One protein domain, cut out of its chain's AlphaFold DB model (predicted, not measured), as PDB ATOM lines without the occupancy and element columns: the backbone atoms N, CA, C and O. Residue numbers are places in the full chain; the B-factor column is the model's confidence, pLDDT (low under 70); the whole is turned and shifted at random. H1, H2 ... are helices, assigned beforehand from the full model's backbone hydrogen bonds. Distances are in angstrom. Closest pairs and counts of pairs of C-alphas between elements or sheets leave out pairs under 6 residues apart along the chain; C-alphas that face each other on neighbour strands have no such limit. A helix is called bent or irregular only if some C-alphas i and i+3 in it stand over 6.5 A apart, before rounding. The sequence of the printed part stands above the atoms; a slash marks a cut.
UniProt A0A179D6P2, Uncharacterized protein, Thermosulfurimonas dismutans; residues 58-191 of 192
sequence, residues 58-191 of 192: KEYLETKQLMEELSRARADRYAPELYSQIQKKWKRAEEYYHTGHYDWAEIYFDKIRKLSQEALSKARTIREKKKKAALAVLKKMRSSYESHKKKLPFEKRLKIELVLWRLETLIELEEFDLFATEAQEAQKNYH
ATOM      1  N   LYS A  58       1.738 -66.833  63.388       96.06
ATOM      2  CA  LYS A  58       2.076 -68.255  63.459       96.06
ATOM      3  C   LYS A  58       3.210 -68.589  62.492       96.06
ATOM      4  O   LYS A  58       4.219 -69.156  62.900       96.06
ATOM      5  N   GLU A  59       3.077 -68.184  61.234       96.12
ATOM      6  CA  GLU A  59       4.066 -68.412  60.184       96.12
ATOM      7  C   GLU A  59       5.386 -67.702  60.500       96.12
ATOM      8  O   GLU A  59       6.461 -68.259  60.254       96.12
ATOM      9  N   TYR A  60       5.324 -66.498  61.080       96.69
ATOM     10  CA  TYR A  60       6.505 -65.772  61.539       96.69
ATOM     11  C   TYR A  60       7.257 -66.547  62.631       96.69
ATOM     12  O   TYR A  60       8.467 -66.757  62.514       96.69
ATOM     13  N   LEU A  61       6.556 -67.011  63.672       97.50
ATOM     14  CA  LEU A  61       7.158 -67.756  64.782       97.50
ATOM     15  C   LEU A  61       7.720 -69.109  64.333       97.50
ATOM     16  O   LEU A  61       8.845 -69.450  64.700       97.50
ATOM     17  N   GLU A  62       6.981 -69.850  63.505       97.38
ATOM     18  CA  GLU A  62       7.452 -71.109  62.917       97.38
ATOM     19  C   GLU A  62       8.717 -70.889  62.080       97.38
ATOM     20  O   GLU A  62       9.701 -71.619  62.215       97.38
ATOM     21  N   THR A  63       8.736 -69.842  61.252       97.31
ATOM     22  CA  THR A  63       9.911 -69.521  60.436       97.31
ATOM     23  C   THR A  63      11.092 -69.102  61.309       97.31
ATOM     24  O   THR A  63      12.217 -69.526  61.056       97.31
ATOM     25  N   LYS A  64      10.866 -68.336  62.379       97.62
ATOM     26  CA  LYS A  64      11.918 -67.954  63.327       97.62
ATOM     27  C   LYS A  64      12.546 -69.173  64.009       97.62
ATOM     28  O   LYS A  64      13.770 -69.276  64.064       97.62
ATOM     29  N   GLN A  65      11.732 -70.125  64.467       97.88
ATOM     30  CA  GLN A  65      12.226 -71.389  65.028       97.88
ATOM     31  C   GLN A  65      13.052 -72.178  64.004       97.88
ATOM     32  O   GLN A  65      14.107 -72.717  64.334       97.88
ATOM     33  N   LEU A  66      12.620 -72.184  62.744       97.50
ATOM     34  CA  LEU A  66      13.340 -72.827  61.648       97.50
ATOM     35  C   LEU A  66      14.709 -72.172  61.385       97.50
ATOM     36  O   LEU A  66      15.694 -72.869  61.138       97.50
ATOM     37  N   MET A  67      14.803 -70.843  61.497       98.00
ATOM     38  CA  MET A  67      16.076 -70.115  61.411       98.00
ATOM     39  C   MET A  67      17.038 -70.511  62.540       98.00
ATOM     40  O   MET A  67      18.234 -70.706  62.295       98.00
ATOM     41  N   GLU A  68      16.530 -70.681  63.763       97.69
ATOM     42  CA  GLU A  68      17.326 -71.195  64.881       97.69
ATOM     43  C   GLU A  68      17.784 -72.635  64.637       97.69
ATOM     44  O   GLU A  68      18.945 -72.968  64.888       97.69
ATOM     45  N   GLU A  69      16.904 -73.492  64.118       97.62
ATOM     46  CA  GLU A  69      17.230 -74.880  63.801       97.62
ATOM     47  C   GLU A  69      18.343 -74.969  62.749       97.62
ATOM     48  O   GLU A  69      19.303 -75.722  62.930       97.62
ATOM     49  N   LEU A  70      18.281 -74.148  61.696       97.81
ATOM     50  CA  LEU A  70      19.339 -74.046  60.687       97.81
ATOM     51  C   LEU A  70      20.679 -73.619  61.293       97.81
ATOM     52  O   LEU A  70      21.723 -74.164  60.929       97.81
ATOM     53  N   SER A  71      20.653 -72.671  62.235       95.62
ATOM     54  CA  SER A  71      21.849 -72.232  62.957       95.62
ATOM     55  C   SER A  71      22.441 -73.365  63.803       95.62
ATOM     56  O   SER A  71      23.641 -73.625  63.739       95.62
ATOM     57  N   ARG A  72      21.608 -74.092  64.561       94.38
ATOM     58  CA  ARG A  72      22.040 -75.248  65.374       94.38
ATOM     59  C   ARG A  72      22.548 -76.405  64.511       94.38
ATOM     60  O   ARG A  72      23.459 -77.126  64.909       94.38
ATOM     61  N   ALA A  73      21.980 -76.578  63.322       94.94
ATOM     62  CA  ALA A  73      22.419 -77.564  62.342       94.94
ATOM     63  C   ALA A  73      23.701 -77.156  61.598       94.94
ATOM     64  O   ALA A  73      24.204 -77.955  60.808       94.94
ATOM     65  N   ARG A  74      24.234 -75.948  61.842       94.31
ATOM     66  CA  ARG A  74      25.415 -75.398  61.159       94.31
ATOM     67  C   ARG A  74      25.242 -75.389  59.639       94.31
ATOM     68  O   ARG A  74      26.142 -75.752  58.878       94.31
ATOM     69  N   ALA A  75      24.045 -75.012  59.187       96.56
ATOM     70  CA  ALA A  75      23.724 -74.919  57.765       96.56
ATOM     71  C   ALA A  75      24.585 -73.868  57.041       96.56
ATOM     72  O   ALA A  75      24.823 -74.002  55.846       96.56
ATOM     73  N   ASP A  76      25.120 -72.881  57.760       96.25
ATOM     74  CA  ASP A  76      26.142 -71.949  57.279       96.25
ATOM     75  C   ASP A  76      27.413 -72.663  56.792       96.25
ATOM     76  O   ASP A  76      27.980 -72.278  55.774       96.25
ATOM     77  N   ARG A  77      27.830 -73.734  57.476       94.19
ATOM     78  CA  ARG A  77      29.008 -74.534  57.109       94.19
ATOM     79  C   ARG A  77      28.670 -75.642  56.117       94.19
ATOM     80  O   ARG A  77      29.418 -75.883  55.174       94.19
ATOM     81  N   TYR A  78      27.560 -76.346  56.335       95.44
ATOM     82  CA  TYR A  78      27.251 -77.581  55.604       95.44
ATOM     83  C   TYR A  78      26.285 -77.397  54.424       95.44
ATOM     84  O   TYR A  78      26.200 -78.262  53.554       95.44
ATOM     85  N   ALA A  79      25.577 -76.274  54.347       96.94
ATOM     86  CA  ALA A  79      24.702 -75.918  53.231       96.94
ATOM     87  C   ALA A  79      24.779 -74.403  52.912       96.94
ATOM     88  O   ALA A  79      23.735 -73.748  52.827       96.94
ATOM     89  N   PRO A  80      25.989 -73.834  52.716       96.81
ATOM     90  CA  PRO A  80      26.224 -72.385  52.718       96.81
ATOM     91  C   PRO A  80      25.376 -71.619  51.696       96.81
ATOM     92  O   PRO A  80      24.840 -70.551  51.991       96.81
ATOM     93  N   GLU A  81      25.210 -72.175  50.496       97.25
ATOM     94  CA  GLU A  81      24.433 -71.552  49.419       97.25
ATOM     95  C   GLU A  81      22.945 -71.448  49.768       97.25
ATOM     96  O   GLU A  81      22.343 -70.383  49.608       97.25
ATOM     97  N   LEU A  82      22.356 -72.534  50.278       97.56
ATOM     98  CA  LEU A  82      20.955 -72.556  50.703       97.56
ATOM     99  C   LEU A  82      20.759 -71.646  51.915       97.56
ATOM    100  O   LEU A  82      19.830 -70.842  51.931       97.56
ATOM    101  N   TYR A  83      21.671 -71.704  52.887       97.94
ATOM    102  CA  TYR A  83      21.621 -70.860  54.077       97.94
ATOM    103  C   TYR A  83      21.679 -69.367  53.725       97.94
ATOM    104  O   TYR A  83      20.860 -68.586  54.204       97.94
ATOM    105  N   SER A  84      22.565 -68.966  52.808       97.94
ATOM    106  CA  SER A  84      22.645 -67.584  52.314       97.94
ATOM    107  C   SER A  84      21.353 -67.134  51.624       97.94
ATOM    108  O   SER A  84      20.865 -66.022  51.851       97.94
ATOM    109  N   GLN A  85      20.751 -67.998  50.800       98.06
ATOM    110  CA  GLN A  85      19.466 -67.706  50.162       98.06
ATOM    111  C   GLN A  85      18.337 -67.548  51.185       98.06
ATOM    112  O   GLN A  85      17.533 -66.621  51.064       98.06
ATOM    113  N   ILE A  86      18.296 -68.422  52.191       98.31
ATOM    114  CA  ILE A  86      17.321 -68.375  53.281       98.31
ATOM    115  C   ILE A  86      17.470 -67.074  54.073       98.31
ATOM    116  O   ILE A  86      16.485 -66.362  54.228       98.31
ATOM    117  N   GLN A  87      18.687 -66.689  54.467       98.19
ATOM    118  CA  GLN A  87      18.958 -65.437  55.189       98.19
ATOM    119  C   GLN A  87      18.478 -64.198  54.420       98.19
ATOM    120  O   GLN A  87      17.810 -63.324  54.973       98.19
ATOM    121  N   LYS A  88      18.746 -64.136  53.108       97.94
ATOM    122  CA  LYS A  88      18.257 -63.040  52.251       97.94
ATOM    123  C   LYS A  88      16.730 -62.982  52.208       97.94
ATOM    124  O   LYS A  88      16.160 -61.891  52.194       97.94
ATOM    125  N   LYS A  89      16.065 -64.138  52.146       98.00
ATOM    126  CA  LYS A  89      14.598 -64.222  52.145       98.00
ATOM    127  C   LYS A  89      14.015 -63.877  53.507       98.00
ATOM    128  O   LYS A  89      13.033 -63.150  53.532       98.00
ATOM    129  N   TRP A  90      14.631 -64.333  54.593       97.81
ATOM    130  CA  TRP A  90      14.230 -64.025  55.962       97.81
ATOM    131  C   TRP A  90      14.244 -62.520  56.210       97.81
ATOM    132  O   TRP A  90      13.212 -61.962  56.556       97.81
ATOM    133  N   LYS A  91      15.343 -61.838  55.860       97.81
ATOM    134  CA  LYS A  91      15.438 -60.376  55.969       97.81
ATOM    135  C   LYS A  91      14.300 -59.650  55.236       97.81
ATOM    136  O   LYS A  91      13.728 -58.706  55.767       97.81
ATOM    137  N   ARG A  92      13.962 -60.091  54.017       97.12
ATOM    138  CA  ARG A  92      12.839 -59.519  53.250       97.12
ATOM    139  C   ARG A  92      11.484 -59.844  53.878       97.12
ATOM    140  O   ARG A  92      10.604 -58.995  53.880       97.12
ATOM    141  N   ALA A  93      11.313 -61.057  54.394       97.12
ATOM    142  CA  ALA A  93      10.087 -61.476  55.065       97.12
ATOM    143  C   ALA A  93       9.832 -60.641  56.328       97.12
ATOM    144  O   ALA A  93       8.716 -60.173  56.525       97.12
ATOM    145  N   GLU A  94      10.871 -60.399  57.135       96.88
ATOM    146  CA  GLU A  94      10.799 -59.527  58.315       96.88
ATOM    147  C   GLU A  94      10.433 -58.094  57.932       96.88
ATOM    148  O   GLU A  94       9.553 -57.495  58.546       96.88
ATOM    149  N   GLU A  95      11.051 -57.551  56.880       96.12
ATOM    150  CA  GLU A  95      10.717 -56.219  56.373       96.12
ATOM    151  C   GLU A  95       9.237 -56.129  55.978       96.12
ATOM    152  O   GLU A  95       8.535 -55.229  56.445       96.12
ATOM    153  N   TYR A  96       8.732 -57.085  55.193       94.06
ATOM    154  CA  TYR A  96       7.321 -57.130  54.802       94.06
ATOM    155  C   TYR A  96       6.380 -57.295  55.998       94.06
ATOM    156  O   TYR A  96       5.355 -56.617  56.071       94.06
ATOM    157  N   TYR A  97       6.743 -58.140  56.962       93.44
ATOM    158  CA  TYR A  97       5.973 -58.340  58.184       93.44
ATOM    159  C   TYR A  97       5.859 -57.036  58.986       93.44
ATOM    160  O   TYR A  97       4.763 -56.599  59.324       93.44
ATOM    161  N   HIS A  98       6.969 -56.338  59.228       89.88
ATOM    162  CA  HIS A  98       6.955 -55.108  60.026       89.88
ATOM    163  C   HIS A  98       6.298 -53.914  59.321       89.88
ATOM    164  O   HIS A  98       5.791 -53.010  59.984       89.88
ATOM    165  N   THR A  99       6.272 -53.916  57.990       87.62
ATOM    166  CA  THR A  99       5.652 -52.860  57.170       87.62
ATOM    167  C   THR A  99       4.189 -53.139  56.811       87.62
ATOM    168  O   THR A  99       3.555 -52.309  56.155       87.62
ATOM    169  N   GLY A 100       3.630 -54.271  57.262       84.19
ATOM    170  CA  GLY A 100       2.229 -54.641  57.045       84.19
ATOM    171  C   GLY A 100       1.920 -55.221  55.662       84.19
ATOM    172  O   GLY A 100       0.751 -55.348  55.295       84.19
ATOM    173  N   HIS A 101       2.947 -55.580  54.891       87.62
ATOM    174  CA  HIS A 101       2.837 -56.347  53.646       87.62
ATOM    175  C   HIS A 101       2.704 -57.851  53.956       87.62
ATOM    176  O   HIS A 101       3.559 -58.661  53.597       87.62
ATOM    177  N   TYR A 102       1.658 -58.228  54.695       89.50
ATOM    178  CA  TYR A 102       1.507 -59.581  55.241       89.50
ATOM    179  C   TYR A 102       1.360 -60.678  54.178       89.50
ATOM    180  O   TYR A 102       1.932 -61.752  54.332       89.50
ATOM    181  N   ASP A 103       0.698 -60.374  53.065       87.69
ATOM    182  CA  ASP A 103       0.610 -61.228  51.876       87.69
ATOM    183  C   ASP A 103       1.995 -61.593  51.323       87.69
ATOM    184  O   ASP A 103       2.302 -62.755  51.043       87.69
ATOM    185  N   TRP A 104       2.880 -60.603  51.219       90.62
ATOM    186  CA  TRP A 104       4.256 -60.833  50.796       90.62
ATOM    187  C   TRP A 104       5.064 -61.573  51.860       90.62
ATOM    188  O   TRP A 104       5.850 -62.454  51.508       90.62
ATOM    189  N   ALA A 105       4.867 -61.260  53.141       94.88
ATOM    190  CA  ALA A 105       5.535 -61.959  54.236       94.88
ATOM    191  C   ALA A 105       5.223 -63.466  54.210       94.88
ATOM    192  O   ALA A 105       6.154 -64.271  54.195       94.88
ATOM    193  N   GLU A 106       3.949 -63.852  54.078       92.56
ATOM    194  CA  GLU A 106       3.513 -65.254  53.976       92.56
ATOM    195  C   GLU A 106       4.167 -65.994  52.803       92.56
ATOM    196  O   GLU A 106       4.708 -67.091  52.975       92.56
ATOM    197  N   ILE A 107       4.202 -65.375  51.616       94.62
ATOM    198  CA  ILE A 107       4.864 -65.947  50.432       94.62
ATOM    199  C   ILE A 107       6.345 -66.225  50.716       94.62
ATOM    200  O   ILE A 107       6.905 -67.224  50.249       94.62
ATOM    201  N   TYR A 108       7.018 -65.329  51.438       97.12
ATOM    202  CA  TYR A 108       8.417 -65.522  51.792       97.12
ATOM    203  C   TYR A 108       8.598 -66.572  52.895       97.12
ATOM    204  O   TYR A 108       9.526 -67.372  52.773       97.12
ATOM    205  N   PHE A 109       7.721 -66.639  53.899       97.62
ATOM    206  CA  PHE A 109       7.747 -67.687  54.924       97.62
ATOM    207  C   PHE A 109       7.601 -69.086  54.311       97.62
ATOM    208  O   PHE A 109       8.400 -69.971  54.615       97.62
ATOM    209  N   ASP A 110       6.678 -69.286  53.362       96.50
ATOM    210  CA  ASP A 110       6.538 -70.567  52.649       96.50
ATOM    211  C   ASP A 110       7.805 -70.934  51.851       96.50
ATOM    212  O   ASP A 110       8.303 -72.064  51.915       96.50
ATOM    213  N   LYS A 111       8.397 -69.960  51.147       97.25
ATOM    214  CA  LYS A 111       9.664 -70.163  50.421       97.25
ATOM    215  C   LYS A 111      10.811 -70.531  51.361       97.25
ATOM    216  O   LYS A 111      11.619 -71.394  51.020       97.25
ATOM    217  N   ILE A 112      10.900 -69.875  52.519       98.19
ATOM    218  CA  ILE A 112      11.909 -70.180  53.537       98.19
ATOM    219  C   ILE A 112      11.696 -71.593  54.064       98.19
ATOM    220  O   ILE A 112      12.662 -72.348  54.130       98.19
ATOM    221  N   ARG A 113      10.453 -71.986  54.355       97.38
ATOM    222  CA  ARG A 113      10.118 -73.329  54.840       97.38
ATOM    223  C   ARG A 113      10.643 -74.420  53.909       97.38
ATOM    224  O   ARG A 113      11.366 -75.310  54.355       97.38
ATOM    225  N   LYS A 114      10.356 -74.301  52.610       96.44
ATOM    226  CA  LYS A 114      10.802 -75.249  51.574       96.44
ATOM    227  C   LYS A 114      12.326 -75.341  51.488       96.44
ATOM    228  O   LYS A 114      12.885 -76.430  51.566       96.44
ATOM    229  N   LEU A 115      13.008 -74.197  51.395       97.56
ATOM    230  CA  LEU A 115      14.474 -74.164  51.321       97.56
ATOM    231  C   LEU A 115      15.138 -74.696  52.594       97.56
ATOM    232  O   LEU A 115      16.186 -75.334  52.535       97.56
ATOM    233  N   SER A 116      14.533 -74.445  53.751       97.81
ATOM    234  CA  SER A 116      15.083 -74.868  55.035       97.81
ATOM    235  C   SER A 116      15.027 -76.378  55.210       97.81
ATOM    236  O   SER A 116      15.971 -76.946  55.744       97.81
ATOM    237  N   GLN A 117      13.979 -77.047  54.719       96.88
ATOM    238  CA  GLN A 117      13.915 -78.514  54.723       96.88
ATOM    239  C   GLN A 117      15.092 -79.124  53.951       96.88
ATOM    240  O   GLN A 117      15.771 -80.025  54.451       96.88
ATOM    241  N   GLU A 118      15.378 -78.590  52.763       97.19
ATOM    242  CA  GLU A 118      16.519 -79.013  51.952       97.19
ATOM    243  C   GLU A 118      17.851 -78.728  52.665       97.19
ATOM    244  O   GLU A 118      18.700 -79.615  52.793       97.19
ATOM    245  N   ALA A 119      18.018 -77.514  53.199       98.12
ATOM    246  CA  ALA A 119      19.232 -77.103  53.897       98.12
ATOM    247  C   ALA A 119      19.499 -77.942  55.156       98.12
ATOM    248  O   ALA A 119      20.633 -78.369  55.369       98.12
ATOM    249  N   LEU A 120      18.470 -78.229  55.960       98.06
ATOM    250  CA  LEU A 120      18.570 -79.072  57.154       98.06
ATOM    251  C   LEU A 120      18.945 -80.508  56.794       98.06
ATOM    252  O   LEU A 120      19.835 -81.082  57.422       98.06
ATOM    253  N   SER A 121      18.309 -81.080  55.770       97.06
ATOM    254  CA  SER A 121      18.624 -82.428  55.290       97.06
ATOM    255  C   SER A 121      20.079 -82.531  54.821       97.06
ATOM    256  O   SER A 121      20.831 -83.407  55.267       97.06
ATOM    257  N   LYS A 122      20.519 -81.577  53.990       97.62
ATOM    258  CA  LYS A 122      21.896 -81.501  53.491       97.62
ATOM    259  C   LYS A 122      22.897 -81.319  54.633       97.62
ATOM    260  O   LYS A 122      23.880 -82.060  54.706       97.62
ATOM    261  N   ALA A 123      22.619 -80.396  55.553       97.19
ATOM    262  CA  ALA A 123      23.488 -80.109  56.685       97.19
ATOM    263  C   ALA A 123      23.656 -81.323  57.607       97.19
ATOM    264  O   ALA A 123      24.785 -81.713  57.906       97.19
ATOM    265  N   ARG A 124      22.552 -81.980  57.984       96.00
ATOM    266  CA  ARG A 124      22.566 -83.205  58.801       96.00
ATOM    267  C   ARG A 124      23.349 -84.325  58.130       96.00
ATOM    268  O   ARG A 124      24.191 -84.945  58.770       96.00
ATOM    269  N   THR A 125      23.120 -84.547  56.837       96.94
ATOM    270  CA  THR A 125      23.784 -85.619  56.085       96.94
ATOM    271  C   THR A 125      25.298 -85.419  56.033       96.94
ATOM    272  O   THR A 125      26.061 -86.350  56.297       96.94
ATOM    273  N   ILE A 126      25.753 -84.202  55.725       96.44
ATOM    274  CA  ILE A 126      27.186 -83.889  55.653       96.44
ATOM    275  C   ILE A 126      27.826 -83.962  57.040       96.44
ATOM    276  O   ILE A 126      28.886 -84.575  57.182       96.44
ATOM    277  N   ARG A 127      27.175 -83.391  58.059       94.75
ATOM    278  CA  ARG A 127      27.626 -83.427  59.456       94.75
ATOM    279  C   ARG A 127      27.810 -84.860  59.948       94.75
ATOM    280  O   ARG A 127      28.892 -85.210  60.411       94.75
ATOM    281  N   GLU A 128      26.801 -85.711  59.773       95.81
ATOM    282  CA  GLU A 128      26.863 -87.124  60.163       95.81
ATOM    283  C   GLU A 128      27.952 -87.885  59.405       95.81
ATOM    284  O   GLU A 128      28.701 -88.666  59.995       95.81
ATOM    285  N   LYS A 129      28.094 -87.634  58.098       96.94
ATOM    286  CA  LYS A 129      29.156 -88.246  57.293       96.94
ATOM    287  C   LYS A 129      30.544 -87.859  57.809       96.94
ATOM    288  O   LYS A 129      31.379 -88.746  57.991       96.94
ATOM    289  N   LYS A 130      30.790 -86.568  58.066       97.00
ATOM    290  CA  LYS A 130      32.068 -86.083  58.610       97.00
ATOM    291  C   LYS A 130      32.339 -86.667  59.999       97.00
ATOM    292  O   LYS A 130      33.424 -87.199  60.221       97.00
ATOM    293  N   LYS A 131      31.341 -86.674  60.888       97.06
ATOM    294  CA  LYS A 131      31.451 -87.250  62.236       97.06
ATOM    295  C   LYS A 131      31.816 -88.734  62.203       97.06
ATOM    296  O   LYS A 131      32.763 -89.149  62.866       97.06
ATOM    297  N   LYS A 132      31.114 -89.532  61.394       98.06
ATOM    298  CA  LYS A 132      31.398 -90.969  61.240       98.06
ATOM    299  C   LYS A 132      32.794 -91.222  60.677       98.06
ATOM    300  O   LYS A 132      33.491 -92.103  61.174       98.06
ATOM    301  N   ALA A 133      33.211 -90.446  59.676       97.88
ATOM    302  CA  ALA A 133      34.554 -90.551  59.112       97.88
ATOM    303  C   ALA A 133      35.632 -90.239  60.164       97.88
ATOM    304  O   ALA A 133      36.574 -91.014  60.320       97.88
ATOM    305  N   ALA A 134      35.458 -89.163  60.934       98.25
ATOM    306  CA  ALA A 134      36.395 -88.778  61.983       98.25
ATOM    307  C   ALA A 134      36.487 -89.832  63.100       98.25
ATOM    308  O   ALA A 134      37.582 -90.245  63.480       98.25
ATOM    309  N   LEU A 135      35.347 -90.363  63.557       98.31
ATOM    310  CA  LEU A 135      35.309 -91.442  64.551       98.31
ATOM    311  C   LEU A 135      35.994 -92.721  64.052       98.31
ATOM    312  O   LEU A 135      36.690 -93.385  64.820       98.31
ATOM    313  N   ALA A 136      35.831 -93.070  62.773       98.25
ATOM    314  CA  ALA A 136      36.504 -94.225  62.185       98.25
ATOM    315  C   ALA A 136      38.032 -94.052  62.169       98.25
ATOM    316  O   ALA A 136      38.759 -94.988  62.517       98.25
ATOM    317  N   VAL A 137      38.517 -92.855  61.821       98.19
ATOM    318  CA  VAL A 137      39.948 -92.514  61.862       98.19
ATOM    319  C   VAL A 137      40.479 -92.595  63.292       98.19
ATOM    320  O   VAL A 137      41.443 -93.320  63.539       98.19
ATOM    321  N   LEU A 138      39.813 -91.943  64.250       98.25
ATOM    322  CA  LEU A 138      40.215 -91.962  65.657       98.25
ATOM    323  C   LEU A 138      40.253 -93.390  66.218       98.25
ATOM    324  O   LEU A 138      41.206 -93.770  66.898       98.25
ATOM    325  N   LYS A 139      39.250 -94.214  65.889       98.12
ATOM    326  CA  LYS A 139      39.209 -95.626  66.289       98.12
ATOM    327  C   LYS A 139      40.416 -96.395  65.756       98.12
ATOM    328  O   LYS A 139      41.020 -97.159  66.505       98.12
ATOM    329  N   LYS A 140      40.792 -96.188  64.490       97.44
ATOM    330  CA  LYS A 140      41.972 -96.828  63.892       97.44
ATOM    331  C   LYS A 140      43.261 -96.409  64.607       97.44
ATOM    332  O   LYS A 140      44.050 -97.282  64.959       97.44
ATOM    333  N   MET A 141      43.430 -95.115  64.877       97.56
ATOM    334  CA  MET A 141      44.601 -94.585  65.590       97.56
ATOM    335  C   MET A 141      44.703 -95.143  67.015       97.56
ATOM    336  O   MET A 141      45.785 -95.529  67.448       97.56
ATOM    337  N   ARG A 142      43.576 -95.266  67.733       97.75
ATOM    338  CA  ARG A 142      43.538 -95.904  69.062       97.75
ATOM    339  C   ARG A 142      43.956 -97.371  69.004       97.75
ATOM    340  O   ARG A 142      44.791 -97.790  69.799       97.75
ATOM    341  N   SER A 143      43.427 -98.138  68.051       96.88
ATOM    342  CA  SER A 143      43.819 -99.543  67.873       96.88
ATOM    343  C   SER A 143      45.305 -99.692  67.543       96.88
ATOM    344  O   SER A 143      45.971-100.578  68.076       96.88
ATOM    345  N   SER A 144      45.829 -98.815  66.682       95.31
ATOM    346  CA  SER A 144      47.249 -98.773  66.346       95.31
ATOM    347  C   SER A 144      48.089 -98.504  67.590       95.31
ATOM    348  O   SER A 144      48.935 -99.333  67.923       95.31
ATOM    349  N   TYR A 145      47.788 -97.440  68.341       96.62
ATOM    350  CA  TYR A 145      48.463 -97.105  69.598       96.62
ATOM    351  C   TYR A 145      48.485 -98.279  70.583       96.62
ATOM    352  O   TYR A 145      49.554 -98.680  71.044       96.62
ATOM    353  N   GLU A 146      47.330 -98.889  70.862       96.06
ATOM    354  CA  GLU A 146      47.228 -99.982  71.837       96.06
ATOM    355  C   GLU A 146      48.071-101.213  71.450       96.06
ATOM    356  O   GLU A 146      48.634-101.874  72.326       96.06
ATOM    357  N   SER A 147      48.265-101.481  70.152       94.88
ATOM    358  CA  SER A 147      49.079-102.615  69.679       94.88
ATOM    359  C   SER A 147      50.569-102.518  70.041       94.88
ATOM    360  O   SER A 147      51.242-103.540  70.201       94.88
ATOM    361  N   HIS A 148      51.103-101.303  70.197       92.94
ATOM    362  CA  HIS A 148      52.522-101.072  70.482       92.94
ATOM    363  C   HIS A 148      52.771-100.233  71.743       92.94
ATOM    364  O   HIS A 148      53.926-100.036  72.119       92.94
ATOM    365  N   LYS A 149      51.715 -99.825  72.459       93.62
ATOM    366  CA  LYS A 149      51.751 -99.024  73.693       93.62
ATOM    367  C   LYS A 149      52.791 -99.504  74.700       93.62
ATOM    368  O   LYS A 149      53.574 -98.705  75.202       93.62
ATOM    369  N   LYS A 150      52.851-100.813  74.971       93.62
ATOM    370  CA  LYS A 150      53.787-101.400  75.954       93.62
ATOM    371  C   LYS A 150      55.265-101.233  75.579       93.62
ATOM    372  O   LYS A 150      56.112-101.290  76.461       93.62
ATOM    373  N   LYS A 151      55.571-101.032  74.293       93.50
ATOM    374  CA  LYS A 151      56.938-100.846  73.778       93.50
ATOM    375  C   LYS A 151      57.399 -99.386  73.853       93.50
ATOM    376  O   LYS A 151      58.566 -99.105  73.604       93.50
ATOM    377  N   LEU A 152      56.493 -98.453  74.163       94.50
ATOM    378  CA  LEU A 152      56.785 -97.025  74.188       94.50
ATOM    379  C   LEU A 152      57.210 -96.552  75.590       94.50
ATOM    380  O   LEU A 152      56.602 -96.948  76.591       94.50
ATOM    381  N   PRO A 153      58.189 -95.632  75.684       96.06
ATOM    382  CA  PRO A 153      58.515 -94.978  76.944       96.06
ATOM    383  C   PRO A 153      57.317 -94.165  77.450       96.06
ATOM    384  O   PRO A 153      56.475 -93.714  76.669       96.06
ATOM    385  N   PHE A 154      57.238 -93.972  78.769       95.06
ATOM    386  CA  PHE A 154      56.122 -93.273  79.419       95.06
ATOM    387  C   PHE A 154      55.831 -91.895  78.804       95.06
ATOM    388  O   PHE A 154      54.688 -91.615  78.465       95.06
ATOM    389  N   GLU A 155      56.862 -91.082  78.570       95.56
ATOM    390  CA  GLU A 155      56.697 -89.741  77.998       95.56
ATOM    391  C   GLU A 155      56.025 -89.768  76.614       95.56
ATOM    392  O   GLU A 155      55.122 -88.978  76.341       95.56
ATOM    393  N   LYS A 156      56.409 -90.713  75.742       95.25
ATOM    394  CA  LYS A 156      55.780 -90.863  74.419       95.25
ATOM    395  C   LYS A 156      54.330 -91.329  74.531       95.25
ATOM    396  O   LYS A 156      53.490 -90.821  73.797       95.25
ATOM    397  N   ARG A 157      54.029 -92.253  75.453       96.19
ATOM    398  CA  ARG A 157      52.650 -92.703  75.722       96.19
ATOM    399  C   ARG A 157      51.754 -91.535  76.120       96.19
ATOM    400  O   ARG A 157      50.709 -91.348  75.511       96.19
ATOM    401  N   LEU A 158      52.211 -90.716  77.068       96.69
ATOM    402  CA  LEU A 158      51.461 -89.554  77.538       96.69
ATOM    403  C   LEU A 158      51.193 -88.552  76.405       96.69
ATOM    404  O   LEU A 158      50.063 -88.100  76.243       96.69
ATOM    405  N   LYS A 159      52.204 -88.240  75.580       96.88
ATOM    406  CA  LYS A 159      52.035 -87.341  74.423       96.88
ATOM    407  C   LYS A 159      50.983 -87.862  73.442       96.88
ATOM    408  O   LYS A 159      50.126 -87.098  73.011       96.88
ATOM    409  N   ILE A 160      51.022 -89.154  73.119       97.19
ATOM    410  CA  ILE A 160      50.047 -89.777  72.219       97.19
ATOM    411  C   ILE A 160      48.639 -89.757  72.826       97.19
ATOM    412  O   ILE A 160      47.690 -89.412  72.130       97.19
ATOM    413  N   GLU A 161      48.489 -90.081  74.112       97.19
ATOM    414  CA  GLU A 161      47.187 -90.059  74.792       97.19
ATOM    415  C   GLU A 161      46.569 -88.658  74.801       97.19
ATOM    416  O   GLU A 161      45.388 -88.516  74.487       97.19
ATOM    417  N   LEU A 162      47.370 -87.619  75.054       97.75
ATOM    418  CA  LEU A 162      46.921 -86.227  74.968       97.75
ATOM    419  C   LEU A 162      46.464 -85.849  73.553       97.75
ATOM    420  O   LEU A 162      45.444 -85.179  73.396       97.75
ATOM    421  N   VAL A 163      47.183 -86.295  72.519       97.81
ATOM    422  CA  VAL A 163      46.800 -86.058  71.118       97.81
ATOM    423  C   VAL A 163      45.497 -86.782  70.776       97.81
ATOM    424  O   VAL A 163      44.596 -86.177  70.204       97.81
ATOM    425  N   LEU A 164      45.350 -88.053  71.156       98.00
ATOM    426  CA  LEU A 164      44.124 -88.823  70.919       98.00
ATOM    427  C   LEU A 164      42.916 -88.233  71.657       98.00
ATOM    428  O   LEU A 164      41.808 -88.268  71.120       98.00
ATOM    429  N   TRP A 165      43.123 -87.695  72.861       98.25
ATOM    430  CA  TRP A 165      42.095 -86.972  73.607       98.25
ATOM    431  C   TRP A 165      41.708 -85.666  72.904       98.25
ATOM    432  O   TRP A 165      40.529 -85.433  72.659       98.25
ATOM    433  N   ARG A 166      42.686 -84.860  72.473       97.81
ATOM    434  CA  ARG A 166      42.429 -83.631  71.703       97.81
ATOM    435  C   ARG A 166      41.635 -83.910  70.425       97.81
ATOM    436  O   ARG A 166      40.677 -83.201  70.133       97.81
ATOM    437  N   LEU A 167      42.002 -84.955  69.684       98.38
ATOM    438  CA  LEU A 167      41.284 -85.370  68.477       98.38
ATOM    439  C   LEU A 167      39.834 -85.782  68.777       98.38
ATOM    440  O   LEU A 167      38.943 -85.461  67.997       98.38
ATOM    441  N   GLU A 168      39.577 -86.453  69.901       98.25
ATOM    442  CA  GLU A 168      38.215 -86.762  70.357       98.25
ATOM    443  C   GLU A 168      37.418 -85.484  70.646       98.25
ATOM    444  O   GLU A 168      36.320 -85.317  70.114       98.25
ATOM    445  N   THR A 169      38.007 -84.530  71.371       98.25
ATOM    446  CA  THR A 169      37.381 -83.229  71.649       98.25
ATOM    447  C   THR A 169      37.048 -82.462  70.367       98.25
ATOM    448  O   THR A 169      35.977 -81.869  70.266       98.25
ATOM    449  N   LEU A 170      37.910 -82.495  69.345       98.19
ATOM    450  CA  LEU A 170      37.613 -81.854  68.056       98.19
ATOM    451  C   LEU A 170      36.397 -82.476  67.354       98.19
ATOM    452  O   LEU A 170      35.635 -81.758  66.706       98.19
ATOM    453  N   ILE A 171      36.180 -83.787  67.497       97.56
ATOM    454  CA  ILE A 171      34.976 -84.454  66.979       97.56
ATOM    455  C   ILE A 171      33.737 -84.009  67.758       97.56
ATOM    456  O   ILE A 171      32.700 -83.754  67.145       97.56
ATOM    457  N   GLU A 172      33.827 -83.917  69.087       95.62
ATOM    458  CA  GLU A 172      32.723 -83.482  69.956       95.62
ATOM    459  C   GLU A 172      32.307 -82.034  69.686       95.62
ATOM    460  O   GLU A 172      31.115 -81.733  69.633       95.62
ATOM    461  N   LEU A 173      33.286 -81.160  69.448       94.69
ATOM    462  CA  LEU A 173      33.077 -79.764  69.061       94.69
ATOM    463  C   LEU A 173      32.717 -79.592  67.578       94.69
ATOM    464  O   LEU A 173      32.438 -78.479  67.134       94.69
ATOM    465  N   GLU A 174      32.706 -80.684  66.810       94.12
ATOM    466  CA  GLU A 174      32.412 -80.714  65.372       94.12
ATOM    467  C   GLU A 174      33.356 -79.866  64.513       94.12
ATOM    468  O   GLU A 174      33.009 -79.422  63.414       94.12
ATOM    469  N   GLU A 175      34.586 -79.679  64.982       95.88
ATOM    470  CA  GLU A 175      35.660 -79.000  64.262       95.88
ATOM    471  C   GLU A 175      36.411 -80.007  63.376       95.88
ATOM    472  O   GLU A 175      37.605 -80.269  63.518       95.88
ATOM    473  N   PHE A 176      35.669 -80.611  62.439       96.12
ATOM    474  CA  PHE A 176      36.145 -81.723  61.609       96.12
ATOM    475  C   PHE A 176      37.299 -81.358  60.670       96.12
ATOM    476  O   PHE A 176      38.103 -82.225  60.330       96.12
ATOM    477  N   ASP A 177      37.374 -80.103  60.230       94.00
ATOM    478  CA  ASP A 177      38.436 -79.662  59.324       94.00
ATOM    479  C   ASP A 177      39.771 -79.566  60.081       94.00
ATOM    480  O   ASP A 177      40.784 -80.080  59.606       94.00
ATOM    481  N   LEU A 178      39.750 -79.037  61.311       96.56
ATOM    482  CA  LEU A 178      40.915 -79.035  62.198       96.56
ATOM    483  C   LEU A 178      41.295 -80.458  62.627       96.56
ATOM    484  O   LEU A 178      42.472 -80.811  62.601       96.56
ATOM    485  N   PHE A 179      40.301 -81.301  62.936       98.38
ATOM    486  CA  PHE A 179      40.524 -82.724  63.201       98.38
ATOM    487  C   PHE A 179      41.290 -83.397  62.057       98.38
ATOM    488  O   PHE A 179      42.233 -84.137  62.314       98.38
ATOM    489  N   ALA A 180      40.909 -83.155  60.798       97.19
ATOM    490  CA  ALA A 180      41.552 -83.796  59.655       97.19
ATOM    491  C   ALA A 180      43.036 -83.412  59.540       97.19
ATOM    492  O   ALA A 180      43.880 -84.283  59.317       97.19
ATOM    493  N   THR A 181      43.356 -82.131  59.740       97.44
ATOM    494  CA  THR A 181      44.737 -81.636  59.741       97.44
ATOM    495  C   THR A 181      45.549 -82.248  60.882       97.44
ATOM    496  O   THR A 181      46.609 -82.827  60.639       97.44
ATOM    497  N   GLU A 182      45.036 -82.188  62.112       97.81
ATOM    498  CA  GLU A 182      45.754 -82.686  63.289       97.81
ATOM    499  C   GLU A 182      45.890 -84.213  63.295       97.81
ATOM    500  O   GLU A 182      46.930 -84.738  63.687       97.81
ATOM    501  N   ALA A 183      44.883 -84.949  62.818       97.31
ATOM    502  CA  ALA A 183      44.950 -86.405  62.713       97.31
ATOM    503  C   ALA A 183      46.029 -86.841  61.712       97.31
ATOM    504  O   ALA A 183      46.781 -87.779  61.980       97.31
ATOM    505  N   GLN A 184      46.146 -86.139  60.578       96.94
ATOM    506  CA  GLN A 184      47.184 -86.413  59.587       96.94
ATOM    507  C   GLN A 184      48.586 -86.126  60.143       96.94
ATOM    508  O   GLN A 184      49.520 -86.893  59.897       96.94
ATOM    509  N   GLU A 185      48.748 -85.034  60.885       96.12
ATOM    510  CA  GLU A 185      50.010 -84.698  61.544       96.12
ATOM    511  C   GLU A 185      50.371 -85.718  62.631       96.12
ATOM    512  O   GLU A 185      51.491 -86.230  62.663       96.12
ATOM    513  N   ALA A 186      49.408 -86.095  63.470       95.06
ATOM    514  CA  ALA A 186      49.595 -87.102  64.505       95.06
ATOM    515  C   ALA A 186      50.000 -88.464  63.919       95.06
ATOM    516  O   ALA A 186      50.907 -89.116  64.437       95.06
ATOM    517  N   GLN A 187      49.386 -88.875  62.809       93.88
ATOM    518  CA  GLN A 187      49.749 -90.102  62.101       93.88
ATOM    519  C   GLN A 187      51.200 -90.074  61.594       93.88
ATOM    520  O   GLN A 187      51.906 -91.076  61.704       93.88
ATOM    521  N   LYS A 188      51.680 -88.925  61.103       93.62
ATOM    522  CA  LYS A 188      53.079 -88.752  60.676       93.62
ATOM    523  C   LYS A 188      54.054 -88.768  61.854       93.62
ATOM    524  O   LYS A 188      55.079 -89.435  61.777       93.62
ATOM    525  N   ASN A 189      53.727 -88.058  62.931       92.69
ATOM    526  CA  ASN A 189      54.642 -87.825  64.052       92.69
ATOM    527  C   ASN A 189      54.740 -89.017  65.014       92.69
ATOM    528  O   ASN A 189      55.768 -89.208  65.662       92.69
ATOM    529  N   TYR A 190      53.671 -89.809  65.120       89.94
ATOM    530  CA  TYR A 190      53.559 -90.880  66.112       89.94
ATOM    531  C   TYR A 190      53.330 -92.269  65.504       89.94
ATOM    532  O   TYR A 190      53.247 -93.236  66.256       89.94
ATOM    533  N   HIS A 191      53.263 -92.382  64.170       84.44
ATOM    534  CA  HIS A 191      53.017 -93.639  63.448       84.44
ATOM    535  C   HIS A 191      51.734 -94.360  63.902       84.44
ATOM    536  O   HIS A 191      51.710 -95.579  64.080       84.44
TER     537      HIS A 191
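Overview. This is residues 58 to 191 of the 192 residues of an uncharacterized protein of Thermosulfurimonas dismutans (UniProt A0A179D6P2). One very long helix, H4, runs almost the whole length of a rod; H1, short H2 and H3 pack on its first half, H5 and H6 on its second, making two sections end to end that share H4. The bundle of H1, H3, H4, H5 and H6 is up and down, each running against the one before it. The printed part has 134 residues with six named helices, H1 to H6 in chain order, and no named strand: all helix. It is extended, with a radius of gyration of the C-alphas of 21.9 A and spans of 73 by 21 by 20 A.

Arrangement. H1, residues 58 to 72, touches residues 106 to 120 of the hub H4, residues 102 to 151, the same way at a shallow tilt of 22 degrees; the closest C-alphas, of Leu 70 and Leu 120, are 6.2 A apart. H2, residues 75 to 78, touches H4, closest at the C-alphas of Tyr 78 and Ala 123, 4.7 A. H3, residues 80 to 99, forms a hairpin with H4 at 34 degrees, only just shallow; the closest C-alphas, of Ala 93 and Ala 105, are 4.7 A apart. H5, residues 154 to 172, and H6, residues 176 to 190, form a hairpin at 15 degrees; the closest C-alphas, of Leu 170 and Phe 179, are 5.7 A apart. H5 touches H4, closest at the C-alphas of Lys 131 and Ile 171, 6.5 A; H6 touches H4, closest at those of Lys 130 and Phe 176, 6.7 A. H1 and H3 are apart from H5 and H6. Every O i to N i+4 pair is within hydrogen-bond range in H1, H3, H5 and H6, and 42 of 46 in H4; H2 is too short for one.

Along the chain. H1 begins at C-alpha 58, (2.076, -68.255, 63.459). H3 is 28.7 A long, H4 71.5 A and H5 27.1 A. H4 has a kink of 28 degrees near residue 145 and is irregular, with C-alphas 147 and 150 at 7.9 A. H6 ends at C-alpha 190, (53.559, -90.880, 66.112).

Size, cuts and confidence. The C-alphas farthest apart, of Gly 100 and Lys 151, are 73.5 A apart. Residues 150 to 155 stand free. The five links are tight, the printed part has no cut, and no printed residue is under 70 in pLDDT.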